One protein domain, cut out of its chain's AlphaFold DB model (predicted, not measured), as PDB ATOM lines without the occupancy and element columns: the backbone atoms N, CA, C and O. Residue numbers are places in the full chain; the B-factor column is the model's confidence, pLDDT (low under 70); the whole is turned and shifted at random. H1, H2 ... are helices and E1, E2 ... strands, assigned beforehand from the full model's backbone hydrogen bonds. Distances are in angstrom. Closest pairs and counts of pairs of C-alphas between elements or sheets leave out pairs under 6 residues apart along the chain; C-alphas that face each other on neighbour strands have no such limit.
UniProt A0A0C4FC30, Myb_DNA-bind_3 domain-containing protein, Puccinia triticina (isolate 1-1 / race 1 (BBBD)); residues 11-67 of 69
ATOM      1  N   ALA A  11     -34.482  42.223  88.701       91.62
ATOM      2  CA  ALA A  11     -33.903  43.195  89.622       91.62
ATOM      3  C   ALA A  11     -33.469  42.560  90.953       91.62
ATOM      4  O   ALA A  11     -32.596  43.095  91.632       91.62
ATOM      5  N   TRP A  12     -34.054  41.422  91.340       92.50
ATOM      6  CA  TRP A  12     -33.759  40.806  92.631       92.50
ATOM      7  C   TRP A  12     -32.313  40.320  92.791       92.50
ATOM      8  O   TRP A  12     -31.739  40.609  93.841       92.50
ATOM      9  N   PRO A  13     -31.688  39.657  91.796       94.62
ATOM     10  CA  PRO A  13     -30.277  39.282  91.896       94.62
ATOM     11  C   PRO A  13     -29.360  40.499  92.068       94.62
ATOM     12  O   PRO A  13     -28.411  40.454  92.844       94.62
ATOM     13  N   ILE A  14     -29.684  41.622  91.416       95.75
ATOM     14  CA  ILE A  14     -28.922  42.874  91.532       95.75
ATOM     15  C   ILE A  14     -29.028  43.438  92.955       95.75
ATOM     16  O   ILE A  14     -28.024  43.855  93.534       95.75
ATOM     17  N   VAL A  15     -30.234  43.444  93.534       94.06
ATOM     18  CA  VAL A  15     -30.450  43.868  94.928       94.06
ATOM     19  C   VAL A  15     -29.680  42.965  95.888       94.06
ATOM     20  O   VAL A  15     -28.987  43.478  96.762       94.06
ATOM     21  N   GLN A  16     -29.758  41.645  95.702       95.94
ATOM     22  CA  GLN A  16     -29.036  40.674  96.521       95.94
ATOM     23  C   GLN A  16     -27.532  40.914  96.486       95.94
ATOM     24  O   GLN A  16     -26.921  41.055  97.542       95.94
ATOM     25  N   GLN A  17     -26.949  41.012  95.291       97.06
ATOM     26  CA  GLN A  17     -25.520  41.246  95.127       97.06
ATOM     27  C   GLN A  17     -25.095  42.541  95.823       97.06
ATOM     28  O   GLN A  17     -24.198  42.520  96.659       97.06
ATOM     29  N   LYS A  18     -25.769  43.663  95.539       96.88
ATOM     30  CA  LYS A  18     -25.415  44.960  96.131       96.88
ATOM     31  C   LYS A  18     -25.535  44.962  97.654       96.88
ATOM     32  O   LYS A  18     -24.683  45.542  98.318       96.88
ATOM     33  N   LEU A  19     -26.578  44.338  98.199       95.38
ATOM     34  CA  LEU A  19     -26.818  44.292  99.640       95.38
ATOM     35  C   LEU A  19     -25.787  43.405 100.347       95.38
ATOM     36  O   LEU A  19     -25.171  43.840 101.316       95.38
ATOM     37  N   ASN A  20     -25.528  42.214  99.809       97.25
ATOM     38  CA  ASN A  20     -24.507  41.311 100.332       97.25
ATOM     39  C   ASN A  20     -23.110  41.937 100.269       97.25
ATOM     40  O   ASN A  20     -22.391  41.912 101.261       97.25
ATOM     41  N   THR A  21     -22.742  42.579  99.156       97.81
ATOM     42  CA  THR A  21     -21.445  43.260  99.032       97.81
ATOM     43  C   THR A  21     -21.324  44.448  99.982       97.81
ATOM     44  O   THR A  21     -20.302  44.586 100.646       97.81
ATOM     45  N   LYS A  22     -22.348  45.306 100.072       97.69
ATOM     46  CA  LYS A  22     -22.283  46.536 100.876       97.69
ATOM     47  C   LYS A  22     -22.150  46.262 102.374       97.69
ATOM     48  O   LYS A  22     -21.476  47.019 103.061       97.69
ATOM     49  N   TYR A  23     -22.819  45.224 102.865       95.88
ATOM     50  CA  TYR A  23     -22.883  44.910 104.294       95.88
ATOM     51  C   TYR A  23     -22.092  43.650 104.667       95.88
ATOM     52  O   TYR A  23     -22.203  43.183 105.795       95.88
ATOM     53  N   SER A  24     -21.320  43.091 103.727       96.81
ATOM     54  CA  SER A  24     -20.578  41.833 103.905       96.81
ATOM     55  C   SER A  24     -21.464  40.685 104.414       96.81
ATOM     56  O   SER A  24     -21.080  39.926 105.299       96.81
ATOM     57  N   LEU A  25     -22.672  40.576 103.854       95.25
ATOM     58  CA  LEU A  25     -23.671  39.562 104.197       95.25
ATOM     59  C   LEU A  25     -23.727  38.450 103.145       95.25
ATOM     60  O   LEU A  25     -23.283  38.620 102.011       95.25
ATOM     61  N   THR A  26     -24.371  37.338 103.499       96.31
ATOM     62  CA  THR A  26     -24.574  36.189 102.603       96.31
ATOM     63  C   THR A  26     -26.046  35.779 102.559       96.31
ATOM     64  O   THR A  26     -26.401  34.629 102.806       96.31
ATOM     65  N   LEU A  27     -26.935  36.737 102.284       95.88
ATOM     66  CA  LEU A  27     -28.378  36.493 102.255       95.88
ATOM     67  C   LEU A  27     -28.824  35.827 100.952       95.88
ATOM     68  O   LEU A  27     -28.349  36.175  99.865       95.88
ATOM     69  N   SER A  28     -29.795  34.919 101.053       96.25
ATOM     70  CA  SER A  28     -30.514  34.340  99.920       96.25
ATOM     71  C   SER A  28     -31.556  35.311  99.351       96.25
ATOM     72  O   SER A  28     -32.011  36.245 100.017       96.25
ATOM     73  N   LEU A  29     -31.980  35.070  98.108       93.38
ATOM     74  CA  LEU A  29     -33.059  35.837  97.479       93.38
ATOM     75  C   LEU A  29     -34.358  35.791  98.293       93.38
ATOM     76  O   LEU A  29     -35.029  36.815  98.418       93.38
ATOM     77  N   ASP A  30     -34.697  34.636  98.866       93.50
ATOM     78  CA  ASP A  30     -35.918  34.469  99.657       93.50
ATOM     79  C   ASP A  30     -35.845  35.220 100.986       93.50
ATOM     80  O   ASP A  30     -36.815  35.871 101.369       93.50
ATOM     81  N   GLN A  31     -34.682  35.230 101.649       95.25
ATOM     82  CA  GLN A  31     -34.468  36.031 102.859       95.25
ATOM     83  C   GLN A  31     -34.677  37.524 102.582       95.25
ATOM     84  O   GLN A  31     -35.372  38.205 103.333       95.25
ATOM     85  N   ILE A  32     -34.147  38.028 101.464       94.19
ATOM     86  CA  ILE A  32     -34.312  39.432 101.072       94.19
ATOM     87  C   ILE A  32     -35.776  39.753 100.746       94.19
ATOM     88  O   ILE A  32     -36.293  40.789 101.169       94.19
ATOM     89  N   LYS A  33     -36.472  38.876 100.013       91.94
ATOM     90  CA  LYS A  33     -37.898  39.060  99.695       91.94
ATOM     91  C   LYS A  33     -38.770  39.031 100.948       91.94
ATOM     92  O   LYS A  33     -39.652  39.880 101.082       91.94
ATOM     93  N   ASN A  34     -38.501  38.107 101.869       93.50
ATOM     94  CA  ASN A  34     -39.202  38.011 103.147       93.50
ATOM     95  C   ASN A  34     -38.978  39.264 103.994       93.50
ATOM     96  O   ASN A  34     -39.951  39.855 104.455       93.50
ATOM     97  N   GLN A  35     -37.734  39.737 104.112       93.12
ATOM     98  CA  GLN A  35     -37.433  40.958 104.859       93.12
ATOM     99  C   GLN A  35     -38.121  42.187 104.252       93.12
ATOM    100  O   GLN A  35     -38.701  43.000 104.966       93.12
ATOM    101  N   LYS A  36     -38.120  42.308 102.919       92.56
ATOM    102  CA  LYS A  36     -38.849  43.374 102.219       92.56
ATOM    103  C   LYS A  36     -40.351  43.329 102.522       92.56
ATOM    104  O   LYS A  36     -40.971  44.383 102.650       92.56
ATOM    105  N   ASN A  37     -40.948  42.138 102.606       91.69
ATOM    106  CA  ASN A  37     -42.362  41.995 102.954       91.69
ATOM    107  C   ASN A  37     -42.618  42.373 104.415       91.69
ATOM    108  O   ASN A  37     -43.554  43.123 104.666       91.69
ATOM    109  N   ALA A  38     -41.760  41.947 105.346       93.62
ATOM    110  CA  ALA A  38     -41.856  42.332 106.752       93.62
ATOM    111  C   ALA A  38     -41.784  43.859 106.938       93.62
ATOM    112  O   ALA A  38     -42.630  44.435 107.615       93.62
ATOM    113  N   LEU A  39     -40.847  44.533 106.257       93.50
ATOM    114  CA  LEU A  39     -40.746  46.000 106.266       93.50
ATOM    115  C   LEU A  39     -42.002  46.677 105.706       93.50
ATOM    116  O   LEU A  39     -42.433  47.709 106.213       93.50
ATOM    117  N   ARG A  40     -42.602  46.101 104.659       93.44
ATOM    118  CA  ARG A  40     -43.853  46.616 104.095       93.44
ATOM    119  C   ARG A  40     -45.008  46.487 105.087       93.44
ATOM    120  O   ARG A  40     -45.781  47.431 105.194       93.44
ATOM    121  N   THR A  41     -45.131  45.346 105.762       94.31
ATOM    122  CA  THR A  41     -46.152  45.135 106.797       94.31
ATOM    123  C   THR A  41     -45.974  46.137 107.930       94.31
ATOM    124  O   THR A  41     -46.906  46.876 108.212       94.31
ATOM    125  N   LEU A  42     -44.755  46.275 108.462       93.56
ATOM    126  CA  LEU A  42     -44.458  47.232 109.530       93.56
ATOM    127  C   LEU A  42     -44.822  48.674 109.142       93.56
ATOM    128  O   LEU A  42     -45.415  49.401 109.931       93.56
ATOM    129  N   TYR A  43     -44.510  49.083 107.910       92.31
ATOM    130  CA  TYR A  43     -44.906  50.398 107.405       92.31
ATOM    131  C   TYR A  43     -46.430  50.571 107.350       92.31
ATOM    132  O   TYR A  43     -46.938  51.634 107.700       92.31
ATOM    133  N   ILE A  44     -47.159  49.549 106.889       94.12
ATOM    134  CA  ILE A  44     -48.626  49.583 106.847       94.12
ATOM    135  C   ILE A  44     -49.186  49.702 108.265       94.12
ATOM    136  O   ILE A  44     -50.061  50.536 108.476       94.12
ATOM    137  N   ASP A  45     -48.650  48.944 109.221       93.56
ATOM    138  CA  ASP A  45     -49.077  48.979 110.621       93.56
ATOM    139  C   ASP A  45     -48.823  50.358 111.241       93.56
ATOM    140  O   ASP A  45     -49.720  50.946 111.840       93.56
ATOM    141  N   TYR A  46     -47.633  50.930 111.040       91.81
ATOM    142  CA  TYR A  46     -47.299  52.265 111.549       91.81
ATOM    143  C   TYR A  46     -48.164  53.350 110.922       91.81
ATOM    144  O   TYR A  46     -48.627  54.246 111.623       91.81
ATOM    145  N   LYS A  47     -48.409  53.264 109.612       91.69
ATOM    146  CA  LYS A  47     -49.314  54.185 108.931       91.69
ATOM    147  C   LYS A  47     -50.729  54.074 109.501       91.69
ATOM    148  O   LYS A  47     -51.326  55.091 109.823       91.69
ATOM    149  N   PHE A  48     -51.235  52.852 109.653       93.50
ATOM    150  CA  PHE A  48     -52.561  52.599 110.207       93.50
ATOM    151  C   PHE A  48     -52.707  53.178 111.616       93.50
ATOM    152  O   PHE A  48     -53.679  53.884 111.871       93.50
ATOM    153  N   LEU A  49     -51.737  52.914 112.498       93.75
ATOM    154  CA  LEU A  49     -51.729  53.425 113.868       93.75
ATOM    155  C   LEU A  49     -51.670  54.952 113.893       93.75
ATOM    156  O   LEU A  49     -52.470  55.563 114.585       93.75
ATOM    157  N   ARG A  50     -50.798  55.575 113.093       90.00
ATOM    158  CA  ARG A  50     -50.689  57.040 113.010       90.00
ATOM    159  C   ARG A  50     -51.972  57.719 112.514       90.00
ATOM    160  O   ARG A  50     -52.217  58.870 112.853       90.00
ATOM    161  N   ASP A  51     -52.776  57.020 111.716       91.81
ATOM    162  CA  ASP A  51     -54.066  57.514 111.232       91.81
ATOM    163  C   ASP A  51     -55.191  57.385 112.296       91.81
ATOM    164  O   ASP A  51     -56.294  57.890 112.076       91.81
ATOM    165  N   GLN A  52     -54.953  56.719 113.440       92.31
ATOM    166  CA  GLN A  52     -55.920  56.603 114.543       92.31
ATOM    167  C   GLN A  52     -55.808  57.768 115.541       92.31
ATOM    168  O   GLN A  52     -54.721  58.250 115.851       92.31
ATOM    169  N   SER A  53     -56.940  58.180 116.124       89.00
ATOM    170  CA  SER A  53     -56.952  59.123 117.251       89.00
ATOM    171  C   SER A  53     -56.252  58.529 118.475       89.00
ATOM    172  O   SER A  53     -56.473  57.359 118.789       89.00
ATOM    173  N   GLY A  54     -55.472  59.335 119.195       89.94
ATOM    174  CA  GLY A  54     -54.719  58.883 120.368       89.94
ATOM    175  C   GLY A  54     -53.356  58.271 120.036       89.94
ATOM    176  O   GLY A  54     -52.684  57.770 120.932       89.94
ATOM    177  N   PHE A  55     -52.945  58.293 118.764       91.44
ATOM    178  CA  PHE A  55     -51.606  57.909 118.337       91.44
ATOM    179  C   PHE A  55     -50.868  59.094 117.711       91.44
ATOM    180  O   PHE A  55     -51.410  59.848 116.904       91.44
ATOM    181  N   GLY A  56     -49.600  59.230 118.085       88.69
ATOM    182  CA  GLY A  56     -48.668  60.223 117.576       88.69
ATOM    183  C   GLY A  56     -47.471  59.585 116.873       88.69
ATOM    184  O   GLY A  56     -47.470  58.406 116.508       88.69
ATOM    185  N   TRP A  57     -46.426  60.384 116.680       91.50
ATOM    186  CA  TRP A  57     -45.158  59.948 116.107       91.50
ATOM    187  C   TRP A  57     -43.995  60.551 116.894       91.50
ATOM    188  O   TRP A  57     -43.949  61.763 117.098       91.50
ATOM    189  N   ASP A  58     -43.068  59.701 117.322       90.00
ATOM    190  CA  ASP A  58     -41.809  60.085 117.949       90.00
ATOM    191  C   ASP A  58     -40.723  60.129 116.866       90.00
ATOM    192  O   ASP A  58     -40.280  59.087 116.375       90.00
ATOM    193  N   GLU A  59     -40.327  61.341 116.469       89.56
ATOM    194  CA  GLU A  59     -39.291  61.566 115.451       89.56
ATOM    195  C   GLU A  59     -37.893  61.140 115.934       89.56
ATOM    196  O   GLU A  59     -37.080  60.705 115.119       89.56
ATOM    197  N   ASP A  60     -37.620  61.201 117.243       90.31
ATOM    198  CA  ASP A  60     -36.311  60.852 117.811       90.31
ATOM    199  C   ASP A  60     -36.101  59.333 117.816       90.31
ATOM    200  O   ASP A  60     -34.992  58.834 117.597       90.31
ATOM    201  N   ARG A  61     -37.176  58.577 118.057       87.44
ATOM    202  CA  ARG A  61     -37.156  57.106 118.103       87.44
ATOM    203  C   ARG A  61     -37.617  56.458 116.802       87.44
ATOM    204  O   ARG A  61     -37.423  55.254 116.632       87.44
ATOM    205  N   GLY A  62     -38.220  57.226 115.896       86.50
ATOM    206  CA  GLY A  62     -38.753  56.751 114.620       86.50
ATOM    207  C   GLY A  62     -39.873  55.719 114.784       86.50
ATOM    208  O   GLY A  62     -39.903  54.727 114.052       86.50
ATOM    209  N   THR A  63     -40.761  55.910 115.764       90.19
ATOM    210  CA  THR A  63     -41.857  54.977 116.083       90.19
ATOM    211  C   THR A  63     -43.143  55.715 116.453       90.19
ATOM    212  O   THR A  63     -43.126  56.886 116.821       90.19
ATOM    213  N   VAL A  64     -44.277  55.015 116.379       88.06
ATOM    214  CA  VAL A  64     -45.565  55.526 116.866       88.06
ATOM    215  C   VAL A  64     -45.578  55.624 118.393       88.06
ATOM    216  O   VAL A  64     -45.046  54.750 119.083       88.06
ATOM    217  N   THR A  65     -46.210  56.676 118.912       90.69
ATOM    218  CA  THR A  65     -46.528  56.843 120.339       90.69
ATOM    219  C   THR A  65     -48.028  56.723 120.542       90.69
ATOM    220  O   THR A  65     -48.793  56.980 119.617       90.69
ATOM    221  N   ALA A  66     -48.447  56.338 121.742       89.12
ATOM    222  CA  ALA A  66     -49.842  56.393 122.156       89.12
ATOM    223  C   ALA A  66     -49.986  57.443 123.258       89.12
ATOM    224  O   ALA A  66     -49.101  57.572 124.110       89.12
ATOM    225  N   ASP A  67     -51.084  58.182 123.230       84.12
ATOM    226  CA  ASP A  67     -51.433  59.104 124.295       84.12
ATOM    227  C   ASP A  67     -51.745  58.297 125.564       84.12
ATOM    228  O   ASP A  67     -52.501  57.323 125.533       84.12
TER     229      ASP A  67
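Overview. This is residues 11 to 67 of the 69 residues of the protein "Myb_DNA-bind_3 domain-containing protein" of Puccinia triticina (isolate 1-1 / race 1 (BBBD)) (UniProt A0A0C4FC30). Picture an open bracket: the long helix H2 makes the length, the shorter helix H1 stands across its first end at about a right angle, and a small two-strand hairpin, E1 and E2, folds back on the last turns of H2 at the other end. The stretch of H2 between the two ends, residues 34 to 44, stands free, and the helix at one end does not meet the hairpin at the other. The printed part has 57 residues with two named helices and then two named strands, in the order H1, H2, E1, E2; the sheet has the order E1 - E2 and is antiparallel, and the class is mostly helix. The whole is only just extended, close to loose, with a radius of gyration of the C-alphas of 15.7 A and spans of 42 by 20 by 14 A.

Arrangement. Start at the first printed residue, where H1, residues 11 to 23, leads by a tight link of 5 residues to H2, residues 29 to 50. Look at Gln 16 and Leu 29: their C-alphas, 6.4 A apart, are the closest of the two helices, which touch with residues 12 to 16 of H1 and 29 to 32 of H2 alone. The lines of H1 and H2 stand about perpendicular, at 88 degrees. In both helices every O i to N i+4 pair is within hydrogen-bond range. Beyond H2, E1, residues 55 to 58, and E2, residues 63 to 66, form a hairpin of antiparallel neighbour strands, with 139 degrees between their directions. Check N 56 and O 65 at 2.8 A, and N 58 and O 63 at 2.9 A, both within hydrogen-bond range. The closest C-alphas of H2 and E2 are those of Tyr 46 and Val 64, 6.5 A apart; those of H2 and E1 are Arg 50 and Gly 56, 5.9 A apart. H1 is apart from both E1 and E2.

Along the chain. Find C-alpha 11 at (-33.903, 43.195, 89.622); from there H1 runs 18.4 A to C-alpha 23. H2 begins at C-alpha 29, at (-33.059, 35.837, 97.479), and runs 31.6 A to C-alpha 50, at (-50.689, 57.040, 113.010). E1 measures 10.0 A from C-alpha 55 to C-alpha 58, and E2 10.1 A from C-alpha 63 to C-alpha 66, at (-49.842, 56.393, 122.156).

Size, cuts and confidence. The two C-alphas farthest apart are those of Pro 13 and Asp 67, at 43.5 A. The printed part has no cut, and its three links, H1 to H2, H2 to E1 and E1 to E2, are tight. The mean pLDDT of the printed part of this model is 92.8, and no printed residue is under 70.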